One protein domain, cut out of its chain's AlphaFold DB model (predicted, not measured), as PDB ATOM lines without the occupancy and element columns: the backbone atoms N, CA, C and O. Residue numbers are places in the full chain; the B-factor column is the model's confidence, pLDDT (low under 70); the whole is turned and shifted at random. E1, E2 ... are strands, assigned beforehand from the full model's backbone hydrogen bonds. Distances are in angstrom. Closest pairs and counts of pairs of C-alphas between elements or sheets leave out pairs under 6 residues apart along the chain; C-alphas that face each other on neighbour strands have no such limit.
ATOM      1  N   THR A 613     188.545 130.432 109.796       62.00
ATOM      2  CA  THR A 613     188.743 131.019 111.128       62.00
ATOM      3  C   THR A 613     190.185 131.502 111.274       62.00
ATOM      4  O   THR A 613     191.120 130.782 110.931       62.00
ATOM      5  N   ASN A 614     190.364 132.731 111.770       68.38
ATOM      6  CA  ASN A 614     191.659 133.410 111.816       68.38
ATOM      7  C   ASN A 614     192.079 133.720 113.254       68.38
ATOM      8  O   ASN A 614     191.404 134.498 113.932       68.38
ATOM      9  N   SER A 615     193.244 133.236 113.686       65.94
ATOM     10  CA  SER A 615     193.996 133.932 114.736       65.94
ATOM     11  C   SER A 615     195.464 133.517 114.758       65.94
ATOM     12  O   SER A 615     195.781 132.447 115.268       65.94
ATOM     13  N   LEU A 616     196.368 134.388 114.307       76.75
ATOM     14  CA  LEU A 616     197.803 134.269 114.585       76.75
ATOM     15  C   LEU A 616     198.271 135.517 115.360       76.75
ATOM     16  O   LEU A 616     198.045 136.635 114.893       76.75
ATOM     17  N   PRO A 617     198.888 135.375 116.548       79.56
ATOM     18  CA  PRO A 617     199.362 136.517 117.326       79.56
ATOM     19  C   PRO A 617     200.605 137.169 116.700       79.56
ATOM     20  O   PRO A 617     201.278 136.591 115.847       79.56
ATOM     21  N   ALA A 618     200.938 138.379 117.161       84.69
ATOM     22  CA  ALA A 618     202.170 139.058 116.765       84.69
ATOM     23  C   ALA A 618     203.415 138.241 117.157       84.69
ATOM     24  O   ALA A 618     203.490 137.675 118.249       84.69
ATOM     25  N   ILE A 619     204.412 138.229 116.276       85.69
ATOM     26  CA  ILE A 619     205.686 137.539 116.475       85.69
ATOM     27  C   ILE A 619     206.677 138.538 117.070       85.69
ATOM     28  O   ILE A 619     206.994 139.544 116.438       85.69
ATOM     29  N   VAL A 620     207.181 138.262 118.274       84.94
ATOM     30  CA  VAL A 620     208.153 139.121 118.968       84.94
ATOM     31  C   VAL A 620     209.440 138.341 119.223       84.94
ATOM     32  O   VAL A 620     209.411 137.292 119.865       84.94
ATOM     33  N   VAL A 621     210.569 138.848 118.726       83.06
ATOM     34  CA  VAL A 621     211.903 138.245 118.883       83.06
ATOM     35  C   VAL A 621     212.945 139.298 119.253       83.06
ATOM     36  O   VAL A 621     212.731 140.484 119.037       83.06
ATOM     37  N   ASN A 622     214.095 138.878 119.781       81.12
ATOM     38  CA  ASN A 622     215.236 139.769 120.017       81.12
ATOM     39  C   ASN A 622     216.224 139.744 118.840       81.12
ATOM     40  O   ASN A 622     216.300 138.744 118.119       81.12
ATOM     41  N   THR A 623     217.038 140.794 118.682       72.06
ATOM     42  CA  THR A 623     218.202 140.757 117.778       72.06
ATOM     43  C   THR A 623     219.120 139.588 118.159       72.06
ATOM     44  O   THR A 623     219.361 139.335 119.341       72.06
ATOM     45  N   GLY A 624     219.582 138.833 117.158       70.94
ATOM     46  CA  GLY A 624     220.281 137.550 117.315       70.94
ATOM     47  C   GLY A 624     219.405 136.304 117.099       70.94
ATOM     48  O   GLY A 624     219.936 135.195 117.013       70.94
ATOM     49  N   ALA A 625     218.080 136.451 116.973       79.56
ATOM     50  CA  ALA A 625     217.224 135.371 116.484       79.56
ATOM     51  C   ALA A 625     217.599 135.018 115.035       79.56
ATOM     52  O   ALA A 625     217.809 135.908 114.220       79.56
ATOM     53  N   LYS A 626     217.680 133.721 114.710       82.00
ATOM     54  CA  LYS A 626     218.033 133.265 113.353       82.00
ATOM     55  C   LYS A 626     216.806 133.003 112.495       82.00
ATOM     56  O   LYS A 626     216.715 133.486 111.371       82.00
ATOM     57  N   GLN A 627     215.860 132.232 113.025       88.69
ATOM     58  CA  GLN A 627     214.704 131.776 112.266       88.69
ATOM     59  C   GLN A 627     213.535 131.401 113.181       88.69
ATOM     60  O   GLN A 627     213.747 130.909 114.289       88.69
ATOM     61  N   ILE A 628     212.313 131.599 112.688       88.69
ATOM     62  CA  ILE A 628     211.067 131.042 113.221       88.69
ATOM     63  C   ILE A 628     210.375 130.251 112.109       88.69
ATOM     64  O   ILE A 628     210.357 130.679 110.956       88.69
ATOM     65  N   VAL A 629     209.796 129.108 112.472       89.62
ATOM     66  CA  VAL A 629     209.006 128.253 111.580       89.62
ATOM     67  C   VAL A 629     207.631 128.065 112.211       89.62
ATOM     68  O   VAL A 629     207.539 127.657 113.368       89.62
ATOM     69  N   ILE A 630     206.577 128.391 111.469       87.50
ATOM     70  CA  ILE A 630     205.181 128.326 111.910       87.50
ATOM     71  C   ILE A 630     204.409 127.465 110.916       87.50
ATOM     72  O   ILE A 630     204.493 127.686 109.710       87.50
ATOM     73  N   ASN A 631     203.631 126.513 111.422       87.94
ATOM     74  CA  ASN A 631     202.634 125.813 110.625       87.94
ATOM     75  C   ASN A 631     201.334 126.628 110.621       87.94
ATOM     76  O   ASN A 631     200.724 126.833 111.667       87.94
ATOM     77  N   LEU A 632     200.932 127.129 109.455       85.06
ATOM     78  CA  LEU A 632     199.774 128.009 109.306       85.06
ATOM     79  C   LEU A 632     198.440 127.266 109.477       85.06
ATOM     80  O   LEU A 632     197.475 127.884 109.920       85.06
ATOM     81  N   ASP A 633     198.384 125.958 109.214       81.69
ATOM     82  CA  ASP A 633     197.154 125.168 109.402       81.69
ATOM     83  C   ASP A 633     196.737 125.081 110.886       81.69
ATOM     84  O   ASP A 633     195.558 124.899 111.185       81.69
ATOM     85  N   ASP A 634     197.674 125.264 111.825       80.88
ATOM     86  CA  ASP A 634     197.386 125.255 113.270       80.88
ATOM     87  C   ASP A 634     196.621 126.513 113.726       80.88
ATOM     88  O   ASP A 634     196.024 126.533 114.804       80.88
ATOM     89  N   TYR A 635     196.637 127.569 112.907       78.19
ATOM     90  CA  TYR A 635     196.066 128.885 113.216       78.19
ATOM     91  C   TYR A 635     194.961 129.312 112.250       78.19
ATOM     92  O   TYR A 635     194.178 130.211 112.567       78.19
ATOM     93  N   PHE A 636     194.903 128.671 111.083       76.75
ATOM     94  CA  PHE A 636     193.931 128.928 110.034       76.75
ATOM     95  C   PHE A 636     193.317 127.601 109.609       76.75
ATOM     96  O   PHE A 636     193.902 126.854 108.826       76.75
ATOM     97  N   SER A 637     192.128 127.307 110.131       65.44
ATOM     98  CA  SER A 637     191.425 126.051 109.854       65.44
ATOM     99  C   SER A 637     190.279 126.258 108.864       65.44
ATOM    100  O   SER A 637     189.653 127.319 108.846       65.44
ATOM    101  N   SER A 638     190.006 125.239 108.042       63.25
ATOM    102  CA  SER A 638     188.764 125.142 107.269       63.25
ATOM    103  C   SER A 638     187.847 124.099 107.908       63.25
ATOM    104  O   SER A 638     188.296 123.026 108.321       63.25
ATOM    105  N   THR A 639     186.546 124.373 107.964       57.62
ATOM    106  CA  THR A 639     185.552 123.447 108.541       57.62
ATOM    107  C   THR A 639     185.332 122.169 107.712       57.62
ATOM    108  O   THR A 639     184.642 121.262 108.166       57.62
ATOM    109  N   VAL A 640     185.948 122.051 106.527       55.69
ATOM    110  CA  VAL A 640     185.761 120.936 105.568       55.69
ATOM    111  C   VAL A 640     186.927 119.937 105.567       55.69
ATOM    112  O   VAL A 640     186.935 118.996 104.781       55.69
ATOM    113  N   GLY A 641     187.939 120.125 106.421       52.03
ATOM    114  CA  GLY A 641     189.056 119.178 106.563       52.03
ATOM    115  C   GLY A 641     190.032 119.122 105.377       52.03
ATOM    116  O   GLY A 641     190.899 118.251 105.345       52.03
ATOM    117  N   ASN A 642     189.925 120.047 104.419       59.97
ATOM    118  CA  ASN A 642     190.862 120.173 103.301       59.97
ATOM    119  C   ASN A 642     191.940 121.231 103.602       59.97
ATOM    120  O   ASN A 642     191.668 122.223 104.284       59.97
ATOM    121  N   LYS A 643     193.153 121.026 103.063       68.06
ATOM    122  CA  LYS A 643     194.310 121.922 103.250       68.06
ATOM    123  C   LYS A 643     194.078 123.292 102.608       68.06
ATOM    124  O   LYS A 643     193.600 123.369 101.475       68.06
ATOM    125  N   ASN A 644     194.458 124.352 103.315       77.06
ATOM    126  CA  ASN A 644     194.461 125.711 102.783       77.06
ATOM    127  C   ASN A 644     195.729 125.955 101.952       77.06
ATOM    128  O   ASN A 644     196.765 125.325 102.162       77.06
ATOM    129  N   THR A 645     195.648 126.879 100.999       84.12
ATOM    130  CA  THR A 645     196.814 127.383 100.265       84.12
ATOM    131  C   THR A 645     197.151 128.774 100.774       84.12
ATOM    132  O   THR A 645     196.259 129.606 100.934       84.12
ATOM    133  N   TYR A 646     198.432 129.045 101.005       86.19
ATOM    134  CA  TYR A 646     198.902 130.310 101.559       86.19
ATOM    135  C   TYR A 646     199.883 130.966 100.590       86.19
ATOM    136  O   TYR A 646     200.763 130.298 100.046       86.19
ATOM    137  N   SER A 647     199.764 132.274 100.369       86.56
ATOM    138  CA  SER A 647     200.715 132.998  99.521       86.56
ATOM    139  C   SER A 647     201.058 134.367 100.090       86.56
ATOM    140  O   SER A 647     200.180 135.132 100.470       86.56
ATOM    141  N   ILE A 648     202.348 134.686 100.165       84.62
ATOM    142  CA  ILE A 648     202.805 135.994 100.637       84.62
ATOM    143  C   ILE A 648     202.431 137.054  99.596       84.62
ATOM    144  O   ILE A 648     202.857 136.972  98.446       84.62
ATOM    145  N   THR A 649     201.678 138.072 100.012       80.62
ATOM    146  CA  THR A 649     201.241 139.182  99.152       80.62
ATOM    147  C   THR A 649     202.130 140.413  99.308       80.62
ATOM    148  O   THR A 649     202.305 141.151  98.348       80.62
ATOM    149  N   ASN A 650     202.731 140.602 100.491       71.19
ATOM    150  CA  ASN A 650     203.793 141.573 100.783       71.19
ATOM    151  C   ASN A 650     204.522 141.127 102.064       71.19
ATOM    152  O   ASN A 650     204.081 141.447 103.168       71.19
ATOM    153  N   GLY A 651     205.593 140.337 101.940       58.81
ATOM    154  CA  GLY A 651     206.232 139.675 103.093       58.81
ATOM    155  C   GLY A 651     207.702 139.982 103.314       58.81
ATOM    156  O   GLY A 651     208.293 139.367 104.194       58.81
ATOM    157  N   ASN A 652     208.284 140.924 102.571       62.31
ATOM    158  CA  ASN A 652     209.610 141.435 102.894       62.31
ATOM    159  C   ASN A 652     209.491 142.900 103.328       62.31
ATOM    160  O   ASN A 652     208.902 143.699 102.597       62.31
ATOM    161  N   PRO A 653     210.022 143.260 104.508       62.56
ATOM    162  CA  PRO A 653     210.023 144.636 104.975       62.56
ATOM    163  C   PRO A 653     210.868 145.485 104.020       62.56
ATOM    164  O   PRO A 653     211.963 145.066 103.639       62.56
ATOM    165  N   GLU A 654     210.419 146.703 103.695       56.75
ATOM    166  CA  GLU A 654     211.210 147.665 102.899       56.75
ATOM    167  C   GLU A 654     212.617 147.910 103.491       56.75
ATOM    168  O   GLU A 654     213.534 148.320 102.786       56.75
ATOM    169  N   SER A 655     212.803 147.614 104.783       62.00
ATOM    170  CA  SER A 655     214.030 147.797 105.563       62.00
ATOM    171  C   SER A 655     214.943 146.564 105.689       62.00
ATOM    172  O   SER A 655     216.000 146.675 106.308       62.00
ATOM    173  N   GLY A 656     214.578 145.392 105.150       74.62
ATOM    174  CA  GLY A 656     215.433 144.188 105.183       74.62
ATOM    175  C   GLY A 656     215.569 143.478 106.545       74.62
ATOM    176  O   GLY A 656     216.488 142.685 106.728       74.62
ATOM    177  N   LEU A 657     214.667 143.737 107.502       81.50
ATOM    178  CA  LEU A 657     214.688 143.160 108.863       81.50
ATOM    179  C   LEU A 657     214.627 141.620 108.907       81.50
ATOM    180  O   LEU A 657     215.179 141.002 109.816       81.50
ATOM    181  N   TYR A 658     213.935 140.996 107.956       84.94
ATOM    182  CA  TYR A 658     213.791 139.546 107.837       84.94
ATOM    183  C   TYR A 658     213.437 139.161 106.396       84.94
ATOM    184  O   TYR A 658     213.042 140.008 105.595       84.94
ATOM    185  N   GLN A 659     213.528 137.869 106.090       86.75
ATOM    186  CA  GLN A 659     213.002 137.248 104.879       86.75
ATOM    187  C   GLN A 659     211.940 136.217 105.264       86.75
ATOM    188  O   GLN A 659     212.226 135.303 106.041       86.75
ATOM    189  N   ALA A 660     210.731 136.352 104.721       88.19
ATOM    190  CA  ALA A 660     209.650 135.392 104.929       88.19
ATOM    191  C   ALA A 660     209.394 134.571 103.660       88.19
ATOM    192  O   ALA A 660     209.328 135.117 102.558       88.19
ATOM    193  N   ILE A 661     209.239 133.256 103.813       88.06
ATOM    194  CA  ILE A 661     208.894 132.325 102.734       88.06
ATOM    195  C   ILE A 661     207.797 131.396 103.238       88.06
ATOM    196  O   ILE A 661     207.877 130.888 104.356       88.06
ATOM    197  N   ILE A 662     206.791 131.161 102.401       89.00
ATOM    198  CA  ILE A 662     205.791 130.119 102.621       89.00
ATOM    199  C   ILE A 662     206.075 128.975 101.649       89.00
ATOM    200  O   ILE A 662     206.276 129.201 100.456       89.00
ATOM    201  N   THR A 663     206.113 127.746 102.156       89.25
ATOM    202  CA  THR A 663     206.144 126.521 101.346       89.25
ATOM    203  C   THR A 663     205.063 125.591 101.872       89.25
ATOM    204  O   THR A 663     205.081 125.232 103.047       89.25
ATOM    205  N   ASP A 664     204.102 125.259 101.013       85.94
ATOM    206  CA  ASP A 664     202.840 124.614 101.384       85.94
ATOM    207  C   ASP A 664     202.115 125.375 102.512       85.94
ATOM    208  O   ASP A 664     201.582 126.461 102.284       85.94
ATOM    209  N   ASN A 665     202.118 124.833 103.730       85.88
ATOM    210  CA  ASN A 665     201.496 125.404 104.926       85.88
ATOM    211  C   ASN A 665     202.519 125.940 105.946       85.88
ATOM    212  O   ASN A 665     202.140 126.396 107.022       85.88
ATOM    213  N   ILE A 666     203.816 125.901 105.634       89.62
ATOM    214  CA  ILE A 666     204.876 126.302 106.558       89.62
ATOM    215  C   ILE A 666     205.362 127.716 106.232       89.62
ATOM    216  O   ILE A 666     205.970 127.949 105.186       89.62
ATOM    217  N   LEU A 667     205.151 128.650 107.163       89.69
ATOM    218  CA  LEU A 667     205.743 129.985 107.152       89.69
ATOM    219  C   LEU A 667     207.103 129.954 107.849       89.69
ATOM    220  O   LEU A 667     207.203 129.724 109.053       89.69
ATOM    221  N   THR A 668     208.156 130.242 107.093       90.31
ATOM    222  CA  THR A 668     209.524 130.368 107.596       90.31
ATOM    223  C   THR A 668     209.956 131.829 107.555       90.31
ATOM    224  O   THR A 668     209.978 132.436 106.487       90.31
ATOM    225  N   ILE A 669     210.332 132.391 108.705       90.00
ATOM    226  CA  ILE A 669     210.808 133.773 108.853       90.00
ATOM    227  C   ILE A 669     212.264 133.727 109.298       90.00
ATOM    228  O   ILE A 669     212.558 133.232 110.383       90.00
ATOM    229  N   SER A 670     213.172 134.242 108.476       89.00
ATOM    230  CA  SER A 670     214.610 134.295 108.763       89.00
ATOM    231  C   SER A 670     215.010 135.735 109.070       89.00
ATOM    232  O   SER A 670     214.800 136.610 108.234       89.00
ATOM    233  N   PHE A 671     215.538 136.005 110.262       86.38
ATOM    234  CA  PHE A 671     215.791 137.371 110.736       86.38
ATOM    235  C   PHE A 671     217.219 137.825 110.432       86.38
ATOM    236  O   PHE A 671     218.152 137.022 110.412       86.38
ATOM    237  N   HIS A 672     217.400 139.131 110.243       79.62
ATOM    238  CA  HIS A 672     218.729 139.724 110.161       79.62
ATOM    239  C   HIS A 672     219.286 139.928 111.578       79.62
ATOM    240  O   HIS A 672     218.686 140.629 112.392       79.62
ATOM    241  N   GLU A 673     220.442 139.335 111.889       68.38
ATOM    242  CA  GLU A 673     220.907 139.157 113.279       68.38
ATOM    243  C   GLU A 673     221.167 140.471 114.053       68.38
ATOM    244  O   GLU A 673     221.217 140.460 115.281       68.38
ATOM    245  N   THR A 674     221.293 141.608 113.363       69.81
ATOM    246  CA  THR A 674     221.717 142.899 113.938       69.81
ATOM    247  C   THR A 674     220.678 144.018 113.865       69.81
ATOM    248  O   THR A 674     220.949 145.112 114.358       69.81
ATOM    249  N   LEU A 675     219.525 143.805 113.223       78.00
ATOM    250  CA  LEU A 675     218.555 144.874 112.974       78.00
ATOM    251  C   LEU A 675     217.350 144.756 113.908       78.00
ATOM    252  O   LEU A 675     216.741 143.696 114.007       78.00
ATOM    253  N   SER A 676     216.978 145.858 114.557       80.94
ATOM    254  CA  SER A 676     215.768 145.963 115.378       80.94
ATOM    255  C   SER A 676     214.722 146.847 114.707       80.94
ATOM    256  O   SER A 676     215.064 147.810 114.021       80.94
ATOM    257  N   GLY A 677     213.449 146.572 114.957       82.19
ATOM    258  CA  GLY A 677     212.331 147.333 114.412       82.19
ATOM    259  C   GLY A 677     211.062 146.497 114.342       82.19
ATOM    260  O   GLY A 677     211.056 145.319 114.689       82.19
ATOM    261  N   SER A 678     209.975 147.102 113.879       83.75
ATOM    262  CA  SER A 678     208.705 146.417 113.648       83.75
ATOM    263  C   SER A 678     208.330 146.476 112.175       83.75
ATOM    264  O   SER A 678     208.437 147.532 111.553       83.75
ATOM    265  N   SER A 679     207.848 145.367 111.627       86.00
ATOM    266  CA  SER A 679     207.241 145.327 110.299       86.00
ATOM    267  C   SER A 679     206.107 144.306 110.249       86.00
ATOM    268  O   SER A 679     205.690 143.783 111.282       86.00
ATOM    269  N   GLN A 680     205.557 144.072 109.062       86.62
ATOM    270  CA  GLN A 680     204.385 143.238 108.855       86.62
ATOM    271  C   GLN A 680     204.599 142.245 107.715       86.62
ATOM    272  O   GLN A 680     205.207 142.565 106.695       86.62
ATOM    273  N   ILE A 681     204.063 141.040 107.886       85.94
ATOM    274  CA  ILE A 681     203.933 140.044 106.823       85.94
ATOM    275  C   ILE A 681     202.473 140.028 106.404       85.94
ATOM    276  O   ILE A 681     201.614 139.658 107.202       85.94
ATOM    277  N   ASN A 682     202.211 140.400 105.155       86.00
ATOM    278  CA  ASN A 682     200.905 140.225 104.538       86.00
ATOM    279  C   ASN A 682     200.912 138.957 103.687       86.00
ATOM    280  O   ASN A 682     201.806 138.757 102.856       86.00
ATOM    281  N   PHE A 683     199.909 138.111 103.875       86.25
ATOM    282  CA  PHE A 683     199.705 136.909 103.079       86.25
ATOM    283  C   PHE A 683     198.216 136.696 102.835       86.25
ATOM    284  O   PHE A 683     197.370 137.125 103.615       86.25
ATOM    285  N   SER A 684     197.895 136.067 101.714       85.81
ATOM    286  CA  SER A 684     196.556 135.604 101.401       85.81
ATOM    287  C   SER A 684     196.417 134.131 101.753       85.81
ATOM    288  O   SER A 684     197.358 133.339 101.628       85.81
ATOM    289  N   ILE A 685     195.215 133.779 102.184       83.94
ATOM    290  CA  ILE A 685     194.766 132.420 102.438       83.94
ATOM    291  C   ILE A 685     193.713 132.114 101.389       83.94
ATOM    292  O   ILE A 685     192.819 132.925 101.167       83.94
ATOM    293  N   LEU A 686     193.807 130.953 100.754       79.88
ATOM    294  CA  LEU A 686     192.786 130.416  99.871       79.88
ATOM    295  C   LEU A 686     192.365 129.048 100.403       79.88
ATOM    296  O   LEU A 686     193.175 128.121 100.460       79.88
ATOM    297  N   SER A 687     191.104 128.918 100.804       73.25
ATOM    298  CA  SER A 687     190.564 127.635 101.239       73.25
ATOM    299  C   SER A 687     190.377 126.685 100.058       73.25
ATOM    300  O   SER A 687     190.274 127.104  98.904       73.25
ATOM    301  N   ALA A 688     190.238 125.391 100.345       64.06
ATOM    302  CA  ALA A 688     189.881 124.394  99.334       64.06
ATOM    303  C   ALA A 688     188.517 124.654  98.663       64.06
ATOM    304  O   ALA A 688     188.260 124.143  97.578       64.06
ATOM    305  N   CYS A 689     187.660 125.466  99.291       63.34
ATOM    306  CA  CYS A 689     186.391 125.924  98.729       63.34
ATOM    307  C   CYS A 689     186.509 127.252  97.961       63.34
ATOM    308  O   CYS A 689     185.494 127.860  97.637       63.34
ATOM    309  N   GLY A 690     187.727 127.737  97.695       64.38
ATOM    310  CA  GLY A 690     187.960 128.979  96.959       64.38
ATOM    311  C   GLY A 690     187.648 130.255  97.747       64.38
ATOM    312  O   GLY A 690     187.600 131.332  97.158       64.38
ATOM    313  N   LEU A 691     187.442 130.162  99.067       69.44
ATOM    314  CA  LEU A 691     187.285 131.338  99.926       69.44
ATOM    315  C   LEU A 691     188.652 131.970 100.151       69.44
ATOM    316  O   LEU A 691     189.577 131.275 100.564       69.44
ATOM    317  N   SER A 692     188.770 133.273  99.906       75.25
ATOM    318  CA  SER A 692     190.017 134.002 100.121       75.25
ATOM    319  C   SER A 692     189.925 134.968 101.299       75.25
ATOM    320  O   SER A 692     188.974 135.749 101.365       75.25
ATOM    321  N   SER A 693     190.941 134.994 102.159       79.56
ATOM    322  CA  SER A 693     191.155 136.051 103.157       79.56
ATOM    323  C   SER A 693     192.568 136.622 103.036       79.56
ATOM    324  O   SER A 693     193.472 135.965 102.520       79.56
ATOM    325  N   ASN A 694     192.756 137.867 103.472       84.00
ATOM    326  CA  ASN A 694     194.073 138.490 103.574       84.00
ATOM    327  C   ASN A 694     194.381 138.715 105.046       84.00
ATOM    328  O   ASN A 694     193.594 139.355 105.739       84.00
ATOM    329  N   GLU A 695     195.541 138.246 105.483       86.06
ATOM    330  CA  GLU A 695     195.984 138.331 106.866       86.06
ATOM    331  C   GLU A 695     197.284 139.117 106.982       86.06
ATOM    332  O   GLU A 695     198.157 139.075 106.108       86.06
ATOM    333  N   THR A 696     197.413 139.815 108.109       85.12
ATOM    334  CA  THR A 696     198.589 140.613 108.449       85.12
ATOM    335  C   THR A 696     199.139 140.165 109.794       85.12
ATOM    336  O   THR A 696     198.472 140.281 110.820       85.12
ATOM    337  N   ILE A 697     200.393 139.717 109.814       86.69
ATOM    338  CA  ILE A 697     201.115 139.391 111.049       86.69
ATOM    339  C   ILE A 697     202.101 140.508 111.349       86.69
ATOM    340  O   ILE A 697     202.922 140.859 110.502       86.69
ATOM    341  N   SER A 698     202.069 141.033 112.572       87.19
ATOM    342  CA  SER A 698     203.104 141.958 113.044       87.19
ATOM    343  C   SER A 698     204.336 141.185 113.512       87.19
ATOM    344  O   SER A 698     204.218 140.268 114.322       87.19
ATOM    345  N   VAL A 699     205.511 141.582 113.025       85.62
ATOM    346  CA  VAL A 699     206.821 141.050 113.413       85.62
ATOM    347  C   VAL A 699     207.609 142.161 114.095       85.62
ATOM    348  O   VAL A 699     207.894 143.189 113.484       85.62
ATOM    349  N   ILE A 700     207.960 141.965 115.363       85.88
ATOM    350  CA  ILE A 700     208.668 142.943 116.190       85.88
ATOM    351  C   ILE A 700     210.006 142.336 116.609       85.88
ATOM    352  O   ILE A 700     210.043 141.337 117.324       85.88
ATOM    353  N   ILE A 701     211.101 142.951 116.171       85.12
ATOM    354  CA  ILE A 701     212.463 142.605 116.575       85.12
ATOM    355  C   ILE A 701     212.943 143.656 117.572       85.12
ATOM    356  O   ILE A 701     213.232 144.796 117.199       85.12
ATOM    357  N   THR A 702     213.026 143.292 118.844       80.75
ATOM    358  CA  THR A 702     213.542 144.167 119.896       80.75
ATOM    359  C   THR A 702     215.067 144.092 119.955       80.75
ATOM    360  O   THR A 702     215.629 143.001 119.825       80.75
ATOM    361  N   PRO A 703     215.776 145.220 120.138       71.38
ATOM    362  CA  PRO A 703     217.217 145.177 120.338       71.38
ATOM    363  C   PRO A 703     217.525 144.335 121.578       71.38
ATOM    364  O   PRO A 703     216.885 144.467 122.623       71.38
TER     365      PRO A 703
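Overview. This is residues 613 to 703 of the 786 residues of the protein "Por_Secre_tail domain-containing protein" of Flavobacterium sp. KMS (UniProt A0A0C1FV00). The domain is a narrow sandwich drawn out along its strands: a twisted, curled sheet of E1, E8, E7 and E4 stands face to face with a smaller sheet of E2, E6 and E5, and the strands of the two sheets run nearly in line, 14 degrees apart. The long hairpin of E7 and E8 makes much of the larger sheet, while short E3 lies toward one end of the rod, paired with the first residues, 613 to 614. The printed part has 91 residues with no named helix and eight named strands, E1 to E8 in order along the chain, class all strand; the sheet E1 E8 E7 E4 is mixed, and E2 E6 E5 is antiparallel throughout. The whole is compact, with a radius of gyration of the C-alphas of 13.5 A and spans of 43 by 21 by 19 A.

Arrangement. E1, residues 619 to 622, is an edge strand and the parallel neighbour of E8, residues 692 to 702; N 619 and O 698 are 2.8 A apart, within hydrogen-bond range. E8 forms a hairpin with E7, residues 677 to 686, and N 681 and O 697 are 2.9 A apart. E7 is antiparallel to E4, residues 645 to 650, at 141 degrees, with N 647 and O 684 2.9 A apart. This sheet is strongly twisted, its strands' lines turning by 58 degrees from edge to edge. In the other sheet E2, residues 627 to 631, is antiparallel to E6, residues 666 to 671, with N 628 and O 669 2.8 A apart. E6 forms a hairpin with E5, residues 658 to 663, and N 661 and O 668 are 2.9 A apart. The closest C-alphas of E4 and E5, those of Ser 647 and Ile 662, are 6.6 A apart. E3, residues 636 to 638, pairs with no named strand; residues 613 to 614 are antiparallel to its residues 636 to 637. E3 and E7 are only just apart, at 8.4 A.

Along the chain. E1 begins at C-alpha 619, (205.686, 137.539, 116.475), and measures 10.4 A. E2 is 13.6 A long, E3 7.0 A, E4 15.8 A, E5 16.4 A and E6 16.1 A. E7 begins at C-alpha 677, (212.331, 147.333, 114.412), and covers 29.7 A. E8, the longest strand with 11 residues, covers 32.4 A and ends at C-alpha 702, (213.542, 144.167, 119.896).

Size, cuts and confidence. The two C-alphas farthest apart, those of Val 640 and Thr 674, are 43.0 A apart. The printed part has no cut and no long link. The mean pLDDT of the printed part is 78.6, and 21 residues are under 70: 613 to 615, 637 to 643, 651 to 655, 673 to 674 and 688 to 691.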